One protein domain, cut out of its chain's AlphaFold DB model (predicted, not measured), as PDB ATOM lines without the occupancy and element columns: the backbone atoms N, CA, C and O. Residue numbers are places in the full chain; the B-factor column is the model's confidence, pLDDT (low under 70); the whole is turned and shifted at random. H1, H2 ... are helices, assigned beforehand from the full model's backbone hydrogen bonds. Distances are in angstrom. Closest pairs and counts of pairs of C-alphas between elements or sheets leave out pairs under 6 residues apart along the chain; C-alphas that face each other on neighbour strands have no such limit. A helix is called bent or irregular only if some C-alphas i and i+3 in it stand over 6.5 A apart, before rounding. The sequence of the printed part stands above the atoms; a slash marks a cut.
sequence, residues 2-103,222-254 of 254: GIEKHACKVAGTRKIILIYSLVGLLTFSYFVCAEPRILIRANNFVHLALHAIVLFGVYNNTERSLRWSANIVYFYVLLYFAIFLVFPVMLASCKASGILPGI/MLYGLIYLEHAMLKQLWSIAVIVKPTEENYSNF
ATOM      1  N   GLY A   2     -60.701  46.600  38.478       58.81
ATOM      2  CA  GLY A   2     -60.256  46.070  37.173       58.81
ATOM      3  C   GLY A   2     -58.808  46.428  36.807       58.81
ATOM      4  O   GLY A   2     -58.057  45.568  36.355       58.81
ATOM      5  N   ILE A   3     -58.398  47.676  37.060       57.13
ATOM      6  CA  ILE A   3     -57.097  48.219  36.625       57.13
ATOM      7  C   ILE A   3     -55.916  47.513  37.313       57.13
ATOM      8  O   ILE A   3     -54.968  47.128  36.638       57.13
ATOM      9  N   GLU A   4     -56.002  47.239  38.619       56.73
ATOM     10  CA  GLU A   4     -54.945  46.526  39.364       56.73
ATOM     11  C   GLU A   4     -54.712  45.101  38.842       56.73
ATOM     12  O   GLU A   4     -53.570  44.674  38.668       56.73
ATOM     13  N   LYS A   5     -55.790  44.369  38.508       61.17
ATOM     14  CA  LYS A   5     -55.672  43.036  37.894       61.17
ATOM     15  C   LYS A   5     -55.011  43.105  36.517       61.17
ATOM     16  O   LYS A   5     -54.275  42.186  36.158       61.17
ATOM     17  N   HIS A   6     -55.254  44.168  35.751       59.33
ATOM     18  CA  HIS A   6     -54.575  44.386  34.475       59.33
ATOM     19  C   HIS A   6     -53.093  44.720  34.672       59.33
ATOM     20  O   HIS A   6     -52.264  44.090  34.019       59.33
ATOM     21  N   ALA A   7     -52.744  45.607  35.607       58.71
ATOM     22  CA  ALA A   7     -51.354  45.965  35.903       58.71
ATOM     23  C   ALA A   7     -50.521  44.751  36.360       58.71
ATOM     24  O   ALA A   7     -49.423  44.525  35.852       58.71
ATOM     25  N   CYS A   8     -51.070  43.900  37.235       57.79
ATOM     26  CA  CYS A   8     -50.387  42.685  37.689       57.79
ATOM     27  C   CYS A   8     -50.145  41.687  36.536       57.79
ATOM     28  O   CYS A   8     -49.053  41.129  36.409       57.79
ATOM     29  N   LYS A   9     -51.120  41.521  35.626       65.72
ATOM     30  CA  LYS A   9     -50.948  40.693  34.418       65.72
ATOM     31  C   LYS A   9     -49.858  41.237  33.489       65.72
ATOM     32  O   LYS A   9     -49.080  40.451  32.962       65.72
ATOM     33  N   VAL A  10     -49.772  42.559  33.315       64.50
ATOM     34  CA  VAL A  10     -48.732  43.213  32.494       64.50
ATOM     35  C   VAL A  10     -47.338  42.932  33.033       64.50
ATOM     36  O   VAL A  10     -46.464  42.516  32.272       64.50
ATOM     37  N   ALA A  11     -47.139  43.137  34.337       64.37
ATOM     38  CA  ALA A  11     -45.848  42.935  34.982       64.37
ATOM     39  C   ALA A  11     -45.369  41.482  34.832       64.37
ATOM     40  O   ALA A  11     -44.200  41.242  34.528       64.37
ATOM     41  N   GLY A  12     -46.287  40.516  34.963       78.08
ATOM     42  CA  GLY A  12     -46.009  39.103  34.707       78.08
ATOM     43  C   GLY A  12     -45.585  38.839  33.259       78.08
ATOM     44  O   GLY A  12     -44.514  38.282  33.025       78.08
ATOM     45  N   THR A  13     -46.379  39.290  32.281       82.20
ATOM     46  CA  THR A  13     -46.086  39.094  30.851       82.20
ATOM     47  C   THR A  13     -44.744  39.712  30.454       82.20
ATOM     48  O   THR A  13     -43.953  39.051  29.785       82.20
ATOM     49  N   ARG A  14     -44.440  40.940  30.903       82.76
ATOM     50  CA  ARG A  14     -43.170  41.627  30.606       82.76
ATOM     51  C   ARG A  14     -41.967  40.814  31.086       82.76
ATOM     52  O   ARG A  14     -41.049  40.578  30.305       82.76
ATOM     53  N   LYS A  15     -41.987  40.358  32.344       85.30
ATOM     54  CA  LYS A  15     -40.897  39.561  32.933       85.30
ATOM     55  C   LYS A  15     -40.674  38.259  32.172       85.30
ATOM     56  O   LYS A  15     -39.530  37.913  31.899       85.30
ATOM     57  N   ILE A  16     -41.752  37.579  31.777       88.75
ATOM     58  CA  ILE A  16     -41.659  36.338  31.000       88.75
ATOM     59  C   ILE A  16     -41.003  36.593  29.639       88.75
ATOM     60  O   ILE A  16     -40.083  35.859  29.287       88.75
ATOM     61  N   ILE A  17     -41.415  37.636  28.901       88.28
ATOM     62  CA  ILE A  17     -40.799  37.950  27.600       88.28
ATOM     63  C   ILE A  17     -39.319  38.299  27.782       88.28
ATOM     64  O   ILE A  17     -38.488  37.759  27.067       88.28
ATOM     65  N   LEU A  18     -38.965  39.143  28.760       89.85
ATOM     66  CA  LEU A  18     -37.567  39.521  29.003       89.85
ATOM     67  C   LEU A  18     -36.685  38.304  29.314       89.85
ATOM     68  O   LEU A  18     -35.609  38.169  28.736       89.85
ATOM     69  N   ILE A  19     -37.147  37.406  30.191       91.46
ATOM     70  CA  ILE A  19     -36.425  36.170  30.520       91.46
ATOM     71  C   ILE A  19     -36.301  35.286  29.278       91.46
ATOM     72  O   ILE A  19     -35.210  34.806  28.980       91.46
ATOM     73  N   TYR A  20     -37.390  35.095  28.532       91.20
ATOM     74  CA  TYR A  20     -37.394  34.280  27.321       91.20
ATOM     75  C   TYR A  20     -36.435  34.825  26.257       91.20
ATOM     76  O   TYR A  20     -35.595  34.079  25.758       91.20
ATOM     77  N   SER A  21     -36.489  36.123  25.955       91.33
ATOM     78  CA  SER A  21     -35.593  36.747  24.982       91.33
ATOM     79  C   SER A  21     -34.136  36.723  25.452       91.33
ATOM     80  O   SER A  21     -33.245  36.537  24.629       91.33
ATOM     81  N   LEU A  22     -33.865  36.835  26.757       93.28
ATOM     82  CA  LEU A  22     -32.508  36.713  27.303       93.28
ATOM     83  C   LEU A  22     -31.964  35.282  27.182       93.28
ATOM     84  O   LEU A  22     -30.830  35.091  26.740       93.28
ATOM     85  N   VAL A  23     -32.777  34.271  27.498       93.14
ATOM     86  CA  VAL A  23     -32.429  32.858  27.268       93.14
ATOM     87  C   VAL A  23     -32.212  32.598  25.777       93.14
ATOM     88  O   VAL A  23     -31.240  31.936  25.412       93.14
ATOM     89  N   GLY A  24     -33.059  33.160  24.913       89.57
ATOM     90  CA  GLY A  24     -32.905  33.119  23.461       89.57
ATOM     91  C   GLY A  24     -31.572  33.711  23.014       89.57
ATOM     92  O   GLY A  24     -30.810  33.043  22.318       89.57
ATOM     93  N   LEU A  25     -31.225  34.914  23.475       93.13
ATOM     94  CA  LEU A  25     -29.950  35.559  23.155       93.13
ATOM     95  C   LEU A  25     -28.752  34.696  23.549       93.13
ATOM     96  O   LEU A  25     -27.859  34.497  22.728       93.13
ATOM     97  N   LEU A  26     -28.739  34.143  24.764       93.37
ATOM     98  CA  LEU A  26     -27.656  33.269  25.226       93.37
ATOM     99  C   LEU A  26     -27.564  31.993  24.378       93.37
ATOM    100  O   LEU A  26     -26.481  31.607  23.939       93.37
ATOM    101  N   THR A  27     -28.712  31.379  24.099       89.67
ATOM    102  CA  THR A  27     -28.818  30.131  23.339       89.67
ATOM    103  C   THR A  27     -28.345  30.312  21.897       89.67
ATOM    104  O   THR A  27     -27.487  29.569  21.423       89.67
ATOM    105  N   PHE A  28     -28.846  31.329  21.194       89.82
ATOM    106  CA  PHE A  28     -28.457  31.586  19.808       89.82
ATOM    107  C   PHE A  28     -27.038  32.140  19.692       89.82
ATOM    108  O   PHE A  28     -26.358  31.808  18.727       89.82
ATOM    109  N   SER A  29     -26.540  32.883  20.687       92.24
ATOM    110  CA  SER A  29     -25.123  33.276  20.737       92.24
ATOM    111  C   SER A  29     -24.220  32.049  20.816       92.24
ATOM    112  O   SER A  29     -23.285  31.917  20.028       92.24
ATOM    113  N   TYR A  30     -24.545  31.105  21.705       92.18
ATOM    114  CA  TYR A  30     -23.825  29.840  21.801       92.18
ATOM    115  C   TYR A  30     -23.873  29.062  20.480       92.18
ATOM    116  O   TYR A  30     -22.832  28.632  19.985       92.18
ATOM    117  N   PHE A  31     -25.047  28.934  19.854       86.23
ATOM    118  CA  PHE A  31     -25.172  28.229  18.576       86.23
ATOM    119  C   PHE A  31     -24.436  28.917  17.421       86.23
ATOM    120  O   PHE A  31     -23.892  28.230  16.562       86.23
ATOM    121  N   VAL A  32     -24.377  30.249  17.382       88.66
ATOM    122  CA  VAL A  32     -23.579  30.986  16.388       88.66
ATOM    123  C   VAL A  32     -22.086  30.677  16.532       88.66
ATOM    124  O   VAL A  32     -21.397  30.552  15.517       88.66
ATOM    125  N   CYS A  33     -21.586  30.546  17.763       89.56
ATOM    126  CA  CYS A  33     -20.184  30.224  18.036       89.56
ATOM    127  C   CYS A  33     -19.856  28.739  17.827       89.56
ATOM    128  O   CYS A  33     -18.755  28.418  17.385       89.56
ATOM    129  N   ALA A  34     -20.789  27.839  18.145       83.91
ATOM    130  CA  ALA A  34     -20.567  26.395  18.103       83.91
ATOM    131  C   ALA A  34     -20.770  25.779  16.709       83.91
ATOM    132  O   ALA A  34     -20.172  24.749  16.399       83.91
ATOM    133  N   GLU A  35     -21.626  26.368  15.872       78.26
ATOM    134  CA  GLU A  35     -22.010  25.777  14.594       78.26
ATOM    135  C   GLU A  35     -20.987  26.100  13.490       78.26
ATOM    136  O   GLU A  35     -20.796  27.266  13.162       78.26
ATOM    137  N   PRO A  36     -20.351  25.112  12.837       78.11
ATOM    138  CA  PRO A  36     -19.400  25.387  11.759       78.11
ATOM    139  C   PRO A  36     -20.078  25.765  10.432       78.11
ATOM    140  O   PRO A  36     -19.465  26.405   9.576       78.11
ATOM    141  N   ARG A  37     -21.338  25.364  10.216       78.86
ATOM    142  CA  ARG A  37     -22.014  25.516   8.920       78.86
ATOM    143  C   ARG A  37     -22.541  26.938   8.734       78.86
ATOM    144  O   ARG A  37     -23.416  27.384   9.472       78.86
ATOM    145  N   ILE A  38     -22.072  27.615   7.685       80.81
ATOM    146  CA  ILE A  38     -22.389  29.027   7.392       80.81
ATOM    147  C   ILE A  38     -23.901  29.279   7.297       80.81
ATOM    148  O   ILE A  38     -24.391  30.231   7.892       80.81
ATOM    149  N   LEU A  39     -24.652  28.412   6.608       77.36
ATOM    150  CA  LEU A  39     -26.105  28.574   6.457       77.36
ATOM    151  C   LEU A  39     -26.851  28.481   7.797       77.36
ATOM    152  O   LEU A  39     -27.751  29.274   8.060       77.36
ATOM    153  N   ILE A  40     -26.452  27.547   8.664       78.59
ATOM    154  CA  ILE A  40     -27.072  27.381   9.984       78.59
ATOM    155  C   ILE A  40     -26.674  28.549  10.896       78.59
ATOM    156  O   ILE A  40     -27.531  29.115  11.572       78.59
ATOM    157  N   ARG A  41     -25.410  28.992  10.846       81.37
ATOM    158  CA  ARG A  41     -24.959  30.211  11.535       81.37
ATOM    159  C   ARG A  41     -25.752  31.441  11.115       81.37
ATOM    160  O   ARG A  41     -26.168  32.197  11.982       81.37
ATOM    161  N   ALA A  42     -25.969  31.638   9.815       83.71
ATOM    162  CA  ALA A  42     -26.753  32.756   9.304       83.71
ATOM    163  C   ALA A  42     -28.182  32.720   9.861       83.71
ATOM    164  O   ALA A  42     -28.648  33.724  10.389       83.71
ATOM    165  N   ASN A  43     -28.836  31.554   9.851       83.99
ATOM    166  CA  ASN A  43     -30.149  31.391  10.477       83.99
ATOM    167  C   ASN A  43     -30.124  31.747  11.978       83.99
ATOM    168  O   ASN A  43     -30.979  32.492  12.456       83.99
ATOM    169  N   ASN A  44     -29.110  31.285  12.713       86.94
ATOM    170  CA  ASN A  44     -28.957  31.584  14.140       86.94
ATOM    171  C   ASN A  44     -28.708  33.077  14.409       86.94
ATOM    172  O   ASN A  44     -29.215  33.601  15.397       86.94
ATOM    173  N   PHE A  45     -28.001  33.787  13.523       90.19
ATOM    174  CA  PHE A  45     -27.863  35.244  13.604       90.19
ATOM    175  C   PHE A  45     -29.200  35.965  13.440       90.19
ATOM    176  O   PHE A  45     -29.443  36.951  14.133       90.19
ATOM    177  N   VAL A  46     -30.082  35.478  12.564       89.87
ATOM    178  CA  VAL A  46     -31.416  36.068  12.405       89.87
ATOM    179  C   VAL A  46     -32.253  35.861  13.672       89.87
ATOM    180  O   VAL A  46     -32.871  36.811  14.149       89.87
ATOM    181  N   HIS A  47     -32.221  34.666  14.270       90.16
ATOM    182  CA  HIS A  47     -32.874  34.417  15.563       90.16
ATOM    183  C   HIS A  47     -32.295  35.286  16.690       90.16
ATOM    184  O   HIS A  47     -33.038  35.826  17.509       90.16
ATOM    185  N   LEU A  48     -30.974  35.465  16.715       92.13
ATOM    186  CA  LEU A  48     -30.303  36.336  17.677       92.13
ATOM    187  C   LEU A  48     -30.770  37.793  17.531       92.13
ATOM    188  O   LEU A  48     -31.122  38.432  18.521       92.13
ATOM    189  N   ALA A  49     -30.822  38.302  16.298       93.31
ATOM    190  CA  ALA A  49     -31.298  39.650  16.003       93.31
ATOM    191  C   ALA A  49     -32.772  39.836  16.395       93.31
ATOM    192  O   ALA A  49     -33.122  40.869  16.966       93.31
ATOM    193  N   LEU A  50     -33.620  38.830  16.154       93.00
ATOM    194  CA  LEU A  50     -35.016  38.841  16.588       93.00
ATOM    195  C   LEU A  50     -35.122  39.035  18.104       93.00
ATOM    196  O   LEU A  50     -35.784  39.969  18.551       93.00
ATOM    197  N   HIS A  51     -34.438  38.207  18.898       93.36
ATOM    198  CA  HIS A  51     -34.498  38.329  20.356       93.36
ATOM    199  C   HIS A  51     -33.883  39.633  20.870       93.36
ATOM    200  O   HIS A  51     -34.385  40.184  21.847       93.36
ATOM    201  N   ALA A  52     -32.858  40.174  20.204       93.92
ATOM    202  CA  ALA A  52     -32.312  41.490  20.540       93.92
ATOM    203  C   ALA A  52     -33.350  42.605  20.329       93.92
ATOM    204  O   ALA A  52     -33.518  43.471  21.188       93.92
ATOM    205  N   ILE A  53     -34.082  42.560  19.212       93.59
ATOM    206  CA  ILE A  53     -35.150  43.516  18.890       93.59
ATOM    207  C   ILE A  53     -36.290  43.411  19.902       93.59
ATOM    208  O   ILE A  53     -36.738  44.436  20.416       93.59
ATOM    209  N   VAL A  54     -36.735  42.192  20.225       92.47
ATOM    210  CA  VAL A  54     -37.790  41.976  21.222       92.47
ATOM    211  C   VAL A  54     -37.351  42.485  22.592       92.47
ATOM    212  O   VAL A  54     -38.089  43.243  23.223       92.47
ATOM    213  N   LEU A  55     -36.133  42.146  23.023       92.61
ATOM    214  CA  LEU A  55     -35.583  42.603  24.294       92.61
ATOM    215  C   LEU A  55     -35.560  44.135  24.362       92.61
ATOM    216  O   LEU A  55     -36.062  44.707  25.324       92.61
ATOM    217  N   PHE A  56     -35.050  44.804  23.325       90.76
ATOM    218  CA  PHE A  56     -35.010  46.267  23.258       90.76
ATOM    219  C   PHE A  56     -36.415  46.890  23.252       90.76
ATOM    220  O   PHE A  56     -36.669  47.885  23.935       90.76
ATOM    221  N   GLY A  57     -37.352  46.284  22.523       87.29
ATOM    222  CA  GLY A  57     -38.748  46.706  22.464       87.29
ATOM    223  C   GLY A  57     -39.437  46.701  23.824       87.29
ATOM    224  O   GLY A  57     -40.084  47.687  24.189       87.29
ATOM    225  N   VAL A  58     -39.272  45.602  24.564       88.22
ATOM    226  CA  VAL A  58     -39.867  45.361  25.889       88.22
ATOM    227  C   VAL A  58     -39.136  46.123  26.994       88.22
ATOM    228  O   VAL A  58     -39.765  46.561  27.960       88.22
ATOM    229  N   TYR A  59     -37.823  46.316  26.852       87.28
ATOM    230  CA  TYR A  59     -37.020  47.114  27.772       87.28
ATOM    231  C   TYR A  59     -37.467  48.579  27.758       87.28
ATOM    232  O   TYR A  59     -37.851  49.094  28.806       87.28
ATOM    233  N   ASN A  60     -37.524  49.203  26.572       84.39
ATOM    234  CA  ASN A  60     -37.955  50.598  26.421       84.39
ATOM    235  C   ASN A  60     -39.435  50.810  26.763       84.39
ATOM    236  O   ASN A  60     -39.818  51.908  27.145       84.39
ATOM    237  N   ASN A  61     -40.264  49.775  26.590       79.04
ATOM    238  CA  ASN A  61     -41.683  49.744  26.959       79.04
ATOM    239  C   ASN A  61     -42.518  50.945  26.462       79.04
ATOM    240  O   ASN A  61     -43.506  51.331  27.080       79.04
ATOM    241  N   THR A  62     -42.140  51.542  25.330       82.78
ATOM    242  CA  THR A  62     -42.923  52.609  24.695       82.78
ATOM    243  C   THR A  62     -43.943  52.009  23.733       82.78
ATOM    244  O   THR A  62     -43.693  50.974  23.111       82.78
ATOM    245  N   GLU A  63     -45.075  52.686  23.526       82.07
ATOM    246  CA  GLU A  63     -46.083  52.249  22.549       82.07
ATOM    247  C   GLU A  63     -45.457  52.005  21.163       82.07
ATOM    248  O   GLU A  63     -45.697  50.978  20.521       82.07
ATOM    249  N   ARG A  64     -44.596  52.933  20.723       87.26
ATOM    250  CA  ARG A  64     -43.929  52.868  19.419       87.26
ATOM    251  C   ARG A  64     -42.939  51.704  19.338       87.26
ATOM    252  O   ARG A  64     -42.934  51.011  18.322       87.26
ATOM    253  N   SER A  65     -42.133  51.467  20.378       86.89
ATOM    254  CA  SER A  65     -41.156  50.366  20.396       86.89
ATOM    255  C   SER A  65     -41.835  49.000  20.420       86.89
ATOM    256  O   SER A  65     -41.430  48.109  19.673       86.89
ATOM    257  N   LEU A  66     -42.899  48.840  21.210       86.94
ATOM    258  CA  LEU A  66     -43.667  47.597  21.278       86.94
ATOM    259  C   LEU A  66     -44.380  47.297  19.960       86.94
ATOM    260  O   LEU A  66     -44.299  46.173  19.467       86.94
ATOM    261  N   ARG A  67     -45.018  48.302  19.344       88.98
ATOM    262  CA  ARG A  67     -45.670  48.149  18.035       88.98
ATOM    263  C   ARG A  67     -44.673  47.756  16.951       88.98
ATOM    264  O   ARG A  67     -44.953  46.870  16.149       88.98
ATOM    265  N   TRP A  68     -43.513  48.409  16.923       90.83
ATOM    266  CA  TRP A  68     -42.465  48.104  15.952       90.83
ATOM    267  C   TRP A  68     -41.911  46.690  16.141       90.83
ATOM    268  O   TRP A  68     -41.822  45.934  15.176       90.83
ATOM    269  N   SER A  69     -41.638  46.299  17.387       90.68
ATOM    270  CA  SER A  69     -41.153  44.954  17.713       90.68
ATOM    271  C   SER A  69     -42.179  43.890  17.331       90.68
ATOM    272  O   SER A  69     -41.827  42.926  16.661       90.68
ATOM    273  N   ALA A  70     -43.460  44.095  17.657       91.35
ATOM    274  CA  ALA A  70     -44.539  43.193  17.262       91.35
ATOM    275  C   ALA A  70     -44.636  43.043  15.734       91.35
ATOM    276  O   ALA A  70     -44.733  41.925  15.236       91.35
ATOM    277  N   ASN A  71     -44.534  44.141  14.979       93.00
ATOM    278  CA  ASN A  71     -44.539  44.090  13.514       93.00
ATOM    279  C   ASN A  71     -43.351  43.292  12.953       93.00
ATOM    280  O   ASN A  71     -43.521  42.540  11.995       93.00
ATOM    281  N   ILE A  72     -42.161  43.430  13.546       92.47
ATOM    282  CA  ILE A  72     -40.977  42.662  13.138       92.47
ATOM    283  C   ILE A  72     -41.153  41.182  13.448       92.47
ATOM    284  O   ILE A  72     -40.899  40.361  12.571       92.47
ATOM    285  N   VAL A  73     -41.624  40.831  14.648       92.39
ATOM    286  CA  VAL A  73     -41.884  39.427  14.989       92.39
ATOM    287  C   VAL A  73     -42.941  38.846  14.052       92.39
ATOM    288  O   VAL A  73     -42.765  37.741  13.557       92.39
ATOM    289  N   TYR A  74     -43.991  39.597  13.718       92.28
ATOM    290  CA  TYR A  74     -44.999  39.154  12.754       92.28
ATOM    291  C   TYR A  74     -44.407  38.887  11.362       92.28
ATOM    292  O   TYR A  74     -44.654  37.834  10.773       92.28
ATOM    293  N   PHE A  75     -43.583  39.801  10.844       91.90
ATOM    294  CA  PHE A  75     -42.881  39.585   9.578       91.90
ATOM    295  C   PHE A  75     -41.955  38.365   9.646       91.90
ATOM    296  O   PHE A  75     -41.904  37.558   8.717       91.90
ATOM    297  N   TYR A  76     -41.270  38.190  10.775       91.44
ATOM    298  CA  TYR A  76     -40.409  37.046  11.018       91.44
ATOM    299  C   TYR A  76     -41.182  35.720  11.028       91.44
ATOM    300  O   TYR A  76     -40.731  34.757  10.418       91.44
ATOM    301  N   VAL A  77     -42.373  35.678  11.635       89.86
ATOM    302  CA  VAL A  77     -43.277  34.514  11.599       89.86
ATOM    303  C   VAL A  77     -43.623  34.133  10.158       89.86
ATOM    304  O   VAL A  77     -43.552  32.956   9.810       89.86
ATOM    305  N   LEU A  78     -43.950  35.109   9.302       89.81
ATOM    306  CA  LEU A  78     -44.264  34.856   7.890       89.81
ATOM    307  C   LEU A  78     -43.056  34.308   7.119       89.81
ATOM    308  O   LEU A  78     -43.187  33.344   6.364       89.81
ATOM    309  N   LEU A  79     -41.873  34.888   7.331       87.43
ATOM    310  CA  LEU A  79     -40.641  34.418   6.696       87.43
ATOM    311  C   LEU A  79     -40.271  33.006   7.171       87.43
ATOM    312  O   LEU A  79     -39.920  32.148   6.364       87.43
ATOM    313  N   TYR A  80     -40.390  32.750   8.475       85.78
ATOM    314  CA  TYR A  80     -40.103  31.448   9.064       85.78
ATOM    315  C   TYR A  80     -41.077  30.379   8.562       85.78
ATOM    316  O   TYR A  80     -40.658  29.263   8.267       85.78
ATOM    317  N   PHE A  81     -42.353  30.728   8.380       86.13
ATOM    318  CA  PHE A  81     -43.335  29.848   7.751       86.13
ATOM    319  C   PHE A  81     -42.936  29.474   6.315       86.13
ATOM    320  O   PHE A  81     -42.998  28.303   5.947       86.13
ATOM    321  N   ALA A  82     -42.450  30.428   5.516       85.64
ATOM    322  CA  ALA A  82     -41.962  30.138   4.167       85.64
ATOM    323  C   ALA A  82     -40.732  29.209   4.176       85.64
ATOM    324  O   ALA A  82     -40.674  28.253   3.403       85.64
ATOM    325  N   ILE A  83     -39.774  29.439   5.081       81.45
ATOM    326  CA  ILE A  83     -38.595  28.571   5.253       81.45
ATOM    327  C   ILE A  83     -39.017  27.166   5.699       81.45
ATOM    328  O   ILE A  83     -38.489  26.171   5.201       81.45
ATOM    329  N   PHE A  84     -39.996  27.076   6.599       80.91
ATOM    330  CA  PHE A  84     -40.534  25.817   7.102       80.91
ATOM    331  C   PHE A  84     -41.122  24.931   6.001       80.91
ATOM    332  O   PHE A  84     -40.974  23.717   6.070       80.91
ATOM    333  N   LEU A  85     -41.736  25.499   4.962       79.95
ATOM    334  CA  LEU A  85     -42.257  24.698   3.849       79.95
ATOM    335  C   LEU A  85     -41.145  24.000   3.047       79.95
ATOM    336  O   LEU A  85     -41.389  22.974   2.418       79.95
ATOM    337  N   VAL A  86     -39.920  24.530   3.083       78.82
ATOM    338  CA  VAL A  86     -38.795  24.055   2.264       78.82
ATOM    339  C   VAL A  86     -37.816  23.199   3.075       78.82
ATOM    340  O   VAL A  86     -37.335  22.169   2.605       78.82
ATOM    341  N   PHE A  87     -37.509  23.599   4.309       76.70
ATOM    342  CA  PHE A  87     -36.378  23.058   5.067       76.70
ATOM    343  C   PHE A  87     -36.506  21.578   5.481       76.70
ATOM    344  O   PHE A  87     -35.538  20.836   5.290       76.70
ATOM    345  N   PRO A  88     -37.658  21.093   5.994       72.90
ATOM    346  CA  PRO A  88     -37.846  19.684   6.337       72.90
ATOM    347  C   PRO A  88     -37.693  18.772   5.118       72.90
ATOM    348  O   PRO A  88     -37.062  17.722   5.224       72.90
ATOM    349  N   VAL A  89     -38.207  19.202   3.959       76.20
ATOM    350  CA  VAL A  89     -38.094  18.458   2.697       76.20
ATOM    351  C   VAL A  89     -36.635  18.391   2.258       76.20
ATOM    352  O   VAL A  89     -36.127  17.300   2.020       76.20
ATOM    353  N   MET A  90     -35.924  19.526   2.239       75.35
ATOM    354  CA  MET A  90     -34.500  19.541   1.890       75.35
ATOM    355  C   MET A  90     -33.668  18.643   2.810       75.35
ATOM    356  O   MET A  90     -32.838  17.875   2.330       75.35
ATOM    357  N   LEU A  91     -33.886  18.701   4.128       71.28
ATOM    358  CA  LEU A  91     -33.141  17.871   5.075       71.28
ATOM    359  C   LEU A  91     -33.470  16.385   4.944       71.28
ATOM    360  O   LEU A  91     -32.550  15.567   5.021       71.28
ATOM    361  N   ALA A  92     -34.739  16.038   4.724       70.32
ATOM    362  CA  ALA A  92     -35.144  14.666   4.446       70.32
ATOM    363  C   ALA A  92     -34.439  14.144   3.187       70.32
ATOM    364  O   ALA A  92     -33.832  13.077   3.230       70.32
ATOM    365  N   SER A  93     -34.418  14.932   2.107       72.65
ATOM    366  CA  SER A  93     -33.731  14.580   0.862       72.65
ATOM    367  C   SER A  93     -32.214  14.462   1.029       72.65
ATOM    368  O   SER A  93     -31.632  13.501   0.539       72.65
ATOM    369  N   CYS A  94     -31.560  15.389   1.739       71.05
ATOM    370  CA  CYS A  94     -30.110  15.344   1.963       71.05
ATOM    371  C   CYS A  94     -29.663  14.166   2.837       71.05
ATOM    372  O   CYS A  94     -28.535  13.696   2.696       71.05
ATOM    373  N   LYS A  95     -30.509  13.715   3.771       70.45
ATOM    374  CA  LYS A  95     -30.231  12.522   4.579       70.45
ATOM    375  C   LYS A  95     -30.554  11.235   3.829       70.45
ATOM    376  O   LYS A  95     -29.747  10.316   3.869       70.45
ATOM    377  N   ALA A  96     -31.663  11.204   3.091       66.23
ATOM    378  CA  ALA A  96     -32.029  10.067   2.250       66.23
ATOM    379  C   ALA A  96     -31.031   9.816   1.107       66.23
ATOM    380  O   ALA A  96     -30.933   8.697   0.623       66.23
ATOM    381  N   SER A  97     -30.290  10.839   0.670       66.74
ATOM    382  CA  SER A  97     -29.220  10.700  -0.323       66.74
ATOM    383  C   SER A  97     -27.851  10.347   0.267       66.74
ATOM    384  O   SER A  97     -26.889  10.211  -0.487       66.74
ATOM    385  N   GLY A  98     -27.724  10.279   1.596       59.29
ATOM    386  CA  GLY A  98     -26.447  10.057   2.279       59.29
ATOM    387  C   GLY A  98     -25.466  11.240   2.217       59.29
ATOM    388  O   GLY A  98     -24.357  11.134   2.737       59.29
ATOM    389  N   ILE A  99     -25.849  12.384   1.625       63.00
ATOM    390  CA  ILE A  99     -24.989  13.582   1.529       63.00
ATOM    391  C   ILE A  99     -24.705  14.159   2.916       63.00
ATOM    392  O   ILE A  99     -23.597  14.625   3.186       63.00
ATOM    393  N   LEU A 100     -25.703  14.151   3.803       55.20
ATOM    394  CA  LEU A 100     -25.477  14.453   5.210       55.20
ATOM    395  C   LEU A 100     -25.058  13.157   5.910       55.20
ATOM    396  O   LEU A 100     -25.931  12.328   6.175       55.20
ATOM    397  N   PRO A 101     -23.769  12.974   6.259       51.07
ATOM    398  CA  PRO A 101     -23.369  11.804   7.017       51.07
ATOM    399  C   PRO A 101     -24.155  11.782   8.326       51.07
ATOM    400  O   PRO A 101     -24.330  12.820   8.979       51.07
ATOM    401  N   GLY A 102     -24.612  10.592   8.708       49.48
ATOM    402  CA  GLY A 102     -25.298  10.284   9.958       49.48
ATOM    403  C   GLY A 102     -24.450  10.506  11.214       49.48
ATOM    404  O   GLY A 102     -24.491   9.713  12.144       49.48
ATOM    405  N   ILE A 103     -23.663  11.585  11.294       46.11
ATOM    406  CA  ILE A 103     -22.784  11.926  12.425       46.11
ATOM    407  C   ILE A 103     -23.580  12.002  13.743       46.11
ATOM    408  O   ILE A 103     -23.033  11.767  14.821       46.11
ATOM    409  N   MET A 222     -42.874  23.574  16.758       87.83
ATOM    410  CA  MET A 222     -42.670  24.087  18.113       87.83
ATOM    411  C   MET A 222     -42.076  25.495  18.088       87.83
ATOM    412  O   MET A 222     -42.579  26.378  18.780       87.83
ATOM    413  N   LEU A 223     -41.055  25.736  17.260       85.91
ATOM    414  CA  LEU A 223     -40.431  27.053  17.163       85.91
ATOM    415  C   LEU A 223     -41.401  28.101  16.608       85.91
ATOM    416  O   LEU A 223     -41.497  29.194  17.157       85.91
ATOM    417  N   TYR A 224     -42.176  27.748  15.582       87.41
ATOM    418  CA  TYR A 224     -43.243  28.592  15.050       87.41
ATOM    419  C   TYR A 224     -44.266  28.952  16.135       87.41
ATOM    420  O   TYR A 224     -44.602  30.125  16.299       87.41
ATOM    421  N   GLY A 225     -44.715  27.968  16.921       89.51
ATOM    422  CA  GLY A 225     -45.629  28.188  18.043       89.51
ATOM    423  C   GLY A 225     -45.053  29.127  19.105       89.51
ATOM    424  O   GLY A 225     -45.759  30.017  19.577       89.51
ATOM    425  N   LEU A 226     -43.767  28.986  19.437       90.01
ATOM    426  CA  LEU A 226     -43.079  29.849  20.403       90.01
ATOM    427  C   LEU A 226     -42.939  31.293  19.907       90.01
ATOM    428  O   LEU A 226     -43.248  32.222  20.649       90.01
ATOM    429  N   ILE A 227     -42.536  31.499  18.650       88.64
ATOM    430  CA  ILE A 227     -42.427  32.843  18.056       88.64
ATOM    431  C   ILE A 227     -43.817  33.491  17.954       88.64
ATOM    432  O   ILE A 227     -43.987  34.679  18.232       88.64
ATOM    433  N   TYR A 228     -44.841  32.715  17.589       90.97
ATOM    434  CA  TYR A 228     -46.217  33.204  17.552       90.97
ATOM    435  C   TYR A 228     -46.721  33.607  18.946       90.97
ATOM    436  O   TYR A 228     -47.377  34.642  19.088       90.97
ATOM    437  N   LEU A 229     -46.385  32.830  19.982       90.69
ATOM    438  CA  LEU A 229     -46.678  33.172  21.373       90.69
ATOM    439  C   LEU A 229     -45.974  34.477  21.777       90.69
ATOM    440  O   LEU A 229     -46.621  35.360  22.334       90.69
ATOM    441  N   GLU A 230     -44.692  34.640  21.439       89.39
ATOM    442  CA  GLU A 230     -43.921  35.868  21.689       89.39
ATOM    443  C   GLU A 230     -44.587  37.085  21.026       89.39
ATOM    444  O   GLU A 230     -44.809  38.110  21.675       89.39
ATOM    445  N   HIS A 231     -45.026  36.949  19.771       91.03
ATOM    446  CA  HIS A 231     -45.809  37.975  19.081       91.03
ATOM    447  C   HIS A 231     -47.136  38.288  19.795       91.03
ATOM    448  O   HIS A 231     -47.482  39.459  19.976       91.03
ATOM    449  N   ALA A 232     -47.891  37.272  20.224       90.17
ATOM    450  CA  ALA A 232     -49.156  37.464  20.932       90.17
ATOM    451  C   ALA A 232     -48.957  38.191  22.273       90.17
ATOM    452  O   ALA A 232     -49.713  39.112  22.596       90.17
ATOM    453  N   MET A 233     -47.907  37.835  23.018       88.89
ATOM    454  CA  MET A 233     -47.542  38.483  24.277       88.89
ATOM    455  C   MET A 233     -47.104  39.939  24.062       88.89
ATOM    456  O   MET A 233     -47.531  40.817  24.811       88.89
ATOM    457  N   LEU A 234     -46.331  40.226  23.009       88.78
ATOM    458  CA  LEU A 234     -45.973  41.596  22.623       88.78
ATOM    459  C   LEU A 234     -47.198  42.428  22.242       88.78
ATOM    460  O   LEU A 234     -47.322  43.575  22.667       88.78
ATOM    461  N   LYS A 235     -48.132  41.853  21.477       88.58
ATOM    462  CA  LYS A 235     -49.381  42.526  21.098       88.58
ATOM    463  C   LYS A 235     -50.253  42.825  22.314       88.58
ATOM    464  O   LYS A 235     -50.863  43.891  22.373       88.58
ATOM    465  N   GLN A 236     -50.294  41.914  23.286       86.64
ATOM    466  CA  GLN A 236     -50.970  42.134  24.562       86.64
ATOM    467  C   GLN A 236     -50.284  43.236  25.380       86.64
ATOM    468  O   GLN A 236     -50.964  44.082  25.953       86.64
ATOM    469  N   LEU A 237     -48.952  43.259  25.425       84.80
ATOM    470  CA  LEU A 237     -48.207  44.307  26.126       84.80
ATOM    471  C   LEU A 237     -48.459  45.680  25.486       84.80
ATOM    472  O   LEU A 237     -48.733  46.650  26.187       84.80
ATOM    473  N   TRP A 238     -48.460  45.736  24.152       85.30
ATOM    474  CA  TRP A 238     -48.783  46.938  23.389       85.30
ATOM    475  C   TRP A 238     -50.219  47.416  23.626       85.30
ATOM    476  O   TRP A 238     -50.421  48.590  23.927       85.30
ATOM    477  N   SER A 239     -51.220  46.530  23.535       82.90
ATOM    478  CA  SER A 239     -52.620  46.929  23.732       82.90
ATOM    479  C   SER A 239     -52.850  47.503  25.127       82.90
ATOM    480  O   SER A 239     -53.594  48.470  25.284       82.90
ATOM    481  N   ILE A 240     -52.164  46.966  26.135       78.07
ATOM    482  CA  ILE A 240     -52.262  47.482  27.496       78.07
ATOM    483  C   ILE A 240     -51.502  48.803  27.654       78.07
ATOM    484  O   ILE A 240     -52.021  49.704  28.310       78.07
ATOM    485  N   ALA A 241     -50.340  48.971  27.017       77.21
ATOM    486  CA  ALA A 241     -49.622  50.248  27.002       77.21
ATOM    487  C   ALA A 241     -50.476  51.386  26.407       77.21
ATOM    488  O   ALA A 241     -50.487  52.489  26.948       77.21
ATOM    489  N   VAL A 242     -51.258  51.097  25.358       79.24
ATOM    490  CA  VAL A 242     -52.204  52.051  24.748       79.24
ATOM    491  C   VAL A 242     -53.350  52.412  25.701       79.24
ATOM    492  O   VAL A 242     -53.714  53.582  25.806       79.24
ATOM    493  N   ILE A 243     -53.928  51.421  26.390       76.10
ATOM    494  CA  ILE A 243     -55.102  51.621  27.259       76.10
ATOM    495  C   ILE A 243     -54.721  52.317  28.566       76.10
ATOM    496  O   ILE A 243     -55.393  53.255  28.986       76.10
ATOM    497  N   VAL A 244     -53.672  51.835  29.234       69.08
ATOM    498  CA  VAL A 244     -53.304  52.288  30.581       69.08
ATOM    499  C   VAL A 244     -52.527  53.600  30.530       69.08
ATOM    500  O   VAL A 244     -52.531  54.313  31.530       69.08
ATOM    501  N   LYS A 245     -51.888  53.931  29.391       64.79
ATOM    502  CA  LYS A 245     -50.926  55.039  29.253       64.79
ATOM    503  C   LYS A 245     -50.090  55.199  30.530       64.79
ATOM    504  O   LYS A 245     -50.188  56.242  31.180       64.79
ATOM    505  N   PRO A 246     -49.357  54.150  30.957       56.59
ATOM    506  CA  PRO A 246     -48.651  54.213  32.226       56.59
ATOM    507  C   PRO A 246     -47.757  55.458  32.225       56.59
ATOM    508  O   PRO A 246     -47.096  55.732  31.223       56.59
ATOM    509  N   THR A 247     -47.787  56.241  33.299       55.95
ATOM    510  CA  THR A 247     -46.813  57.308  33.552       55.95
ATOM    511  C   THR A 247     -45.438  56.698  33.836       55.95
ATOM    512  O   THR A 247     -45.364  55.539  34.248       55.95
ATOM    513  N   GLU A 248     -44.351  57.450  33.612       53.62
ATOM    514  CA  GLU A 248     -42.953  56.999  33.803       53.62
ATOM    515  C   GLU A 248     -42.719  56.260  35.136       53.62
ATOM    516  O   GLU A 248     -42.042  55.233  35.162       53.62
ATOM    517  N   GLU A 249     -43.368  56.703  36.218       51.18
ATOM    518  CA  GLU A 249     -43.279  56.097  37.557       51.18
ATOM    519  C   GLU A 249     -43.770  54.644  37.624       51.18
ATOM    520  O   GLU A 249     -43.257  53.841  38.406       51.18
ATOM    521  N   ASN A 250     -44.734  54.266  36.779       51.75
ATOM    522  CA  ASN A 250     -45.156  52.872  36.696       51.75
ATOM    523  C   ASN A 250     -44.084  52.004  36.024       51.75
ATOM    524  O   ASN A 250     -44.090  50.805  36.243       51.75
ATOM    525  N   TYR A 251     -43.156  52.549  35.231       49.69
ATOM    526  CA  TYR A 251     -42.166  51.738  34.512       49.69
ATOM    527  C   TYR A 251     -40.944  51.364  35.350       49.69
ATOM    528  O   TYR A 251     -40.374  50.297  35.113       49.69
ATOM    529  N   SER A 252     -40.539  52.208  36.306       49.70
ATOM    530  CA  SER A 252     -39.364  51.965  37.156       49.70
ATOM    531  C   SER A 252     -39.610  50.920  38.243       49.70
ATOM    532  O   SER A 252     -38.670  50.272  38.693       49.70
ATOM    533  N   ASN A 253     -40.867  50.729  38.651       44.26
ATOM    534  CA  ASN A 253     -41.233  49.811  39.731       44.26
ATOM    535  C   ASN A 253     -41.461  48.348  39.277       44.26
ATOM    536  O   ASN A 253     -41.785  47.514  40.126       44.26
ATOM    537  N   PHE A 254     -41.303  48.009  37.984       42.95
ATOM    538  CA  PHE A 254     -41.622  46.670  37.437       42.95
ATOM    539  C   PHE A 254     -40.471  45.911  36.785       42.95
ATOM    540  O   PHE A 254     -39.862  46.449  35.832       42.95
TER     541      PHE A 254
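This is residues 2 to 103 and 222 to 254 of the 254 residues of an uncharacterized protein of Caenorhabditis elegans (UniProt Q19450). H1, H2, H3a and H4 form an up-and-down bundle, each helix running against the one before; bent H3 runs past it, with residues 85 to 90 and 93 to 96 sticking out. The 135 printed residues include five named helices, H1 to H5: all helix, loose, radius of gyration of the C-alphas 18.1 A, spans 60 by 27 by 22 A.

H3, residues 63 to 96, was assigned as one helix by its hydrogen bonds but is bent, C-alphas 85 and 88 being 7.1 A apart; its arms are H3a, 63 to 85, 33.5 A long, and H3b, 88 to 96. H2 is residues 38 to 60, 32.7 A; H4 is 222 to 244, 32.6 A. H1, 2 to 34, 48.2 A, begins at C-alpha (-60.256, 46.070, 37.173); H5, 248 to 252, ends at (-39.364, 51.965, 37.156).

H3a touches H4, closest C-alphas Leu 66 and Trp 238, 5.6 A. Hairpins are H2 with H3a, closest C-alphas Gly 57 and Ser 65, 4.8 A, and H1 with H2, Ser 21 and His 51, 5.0 A. H1 touches H4 with residues 6 to 17 alone, closest C-alphas Val 10 and Leu 237, 6.5 A. H3b and H5 touch no helix. In H1, H2, H3a, H3b and H4 every O i to N i+4 pair is within hydrogen-bond range; in H5 0 of 1 is, with 1 of 2 O i to N i+3 pairs within range.

Residues 104 to 221 are not printed; C-alphas 103 and 222 are 24.0 A apart. pLDDT is under 70 in residues 2 to 11, 96 to 103 and 244 to 254.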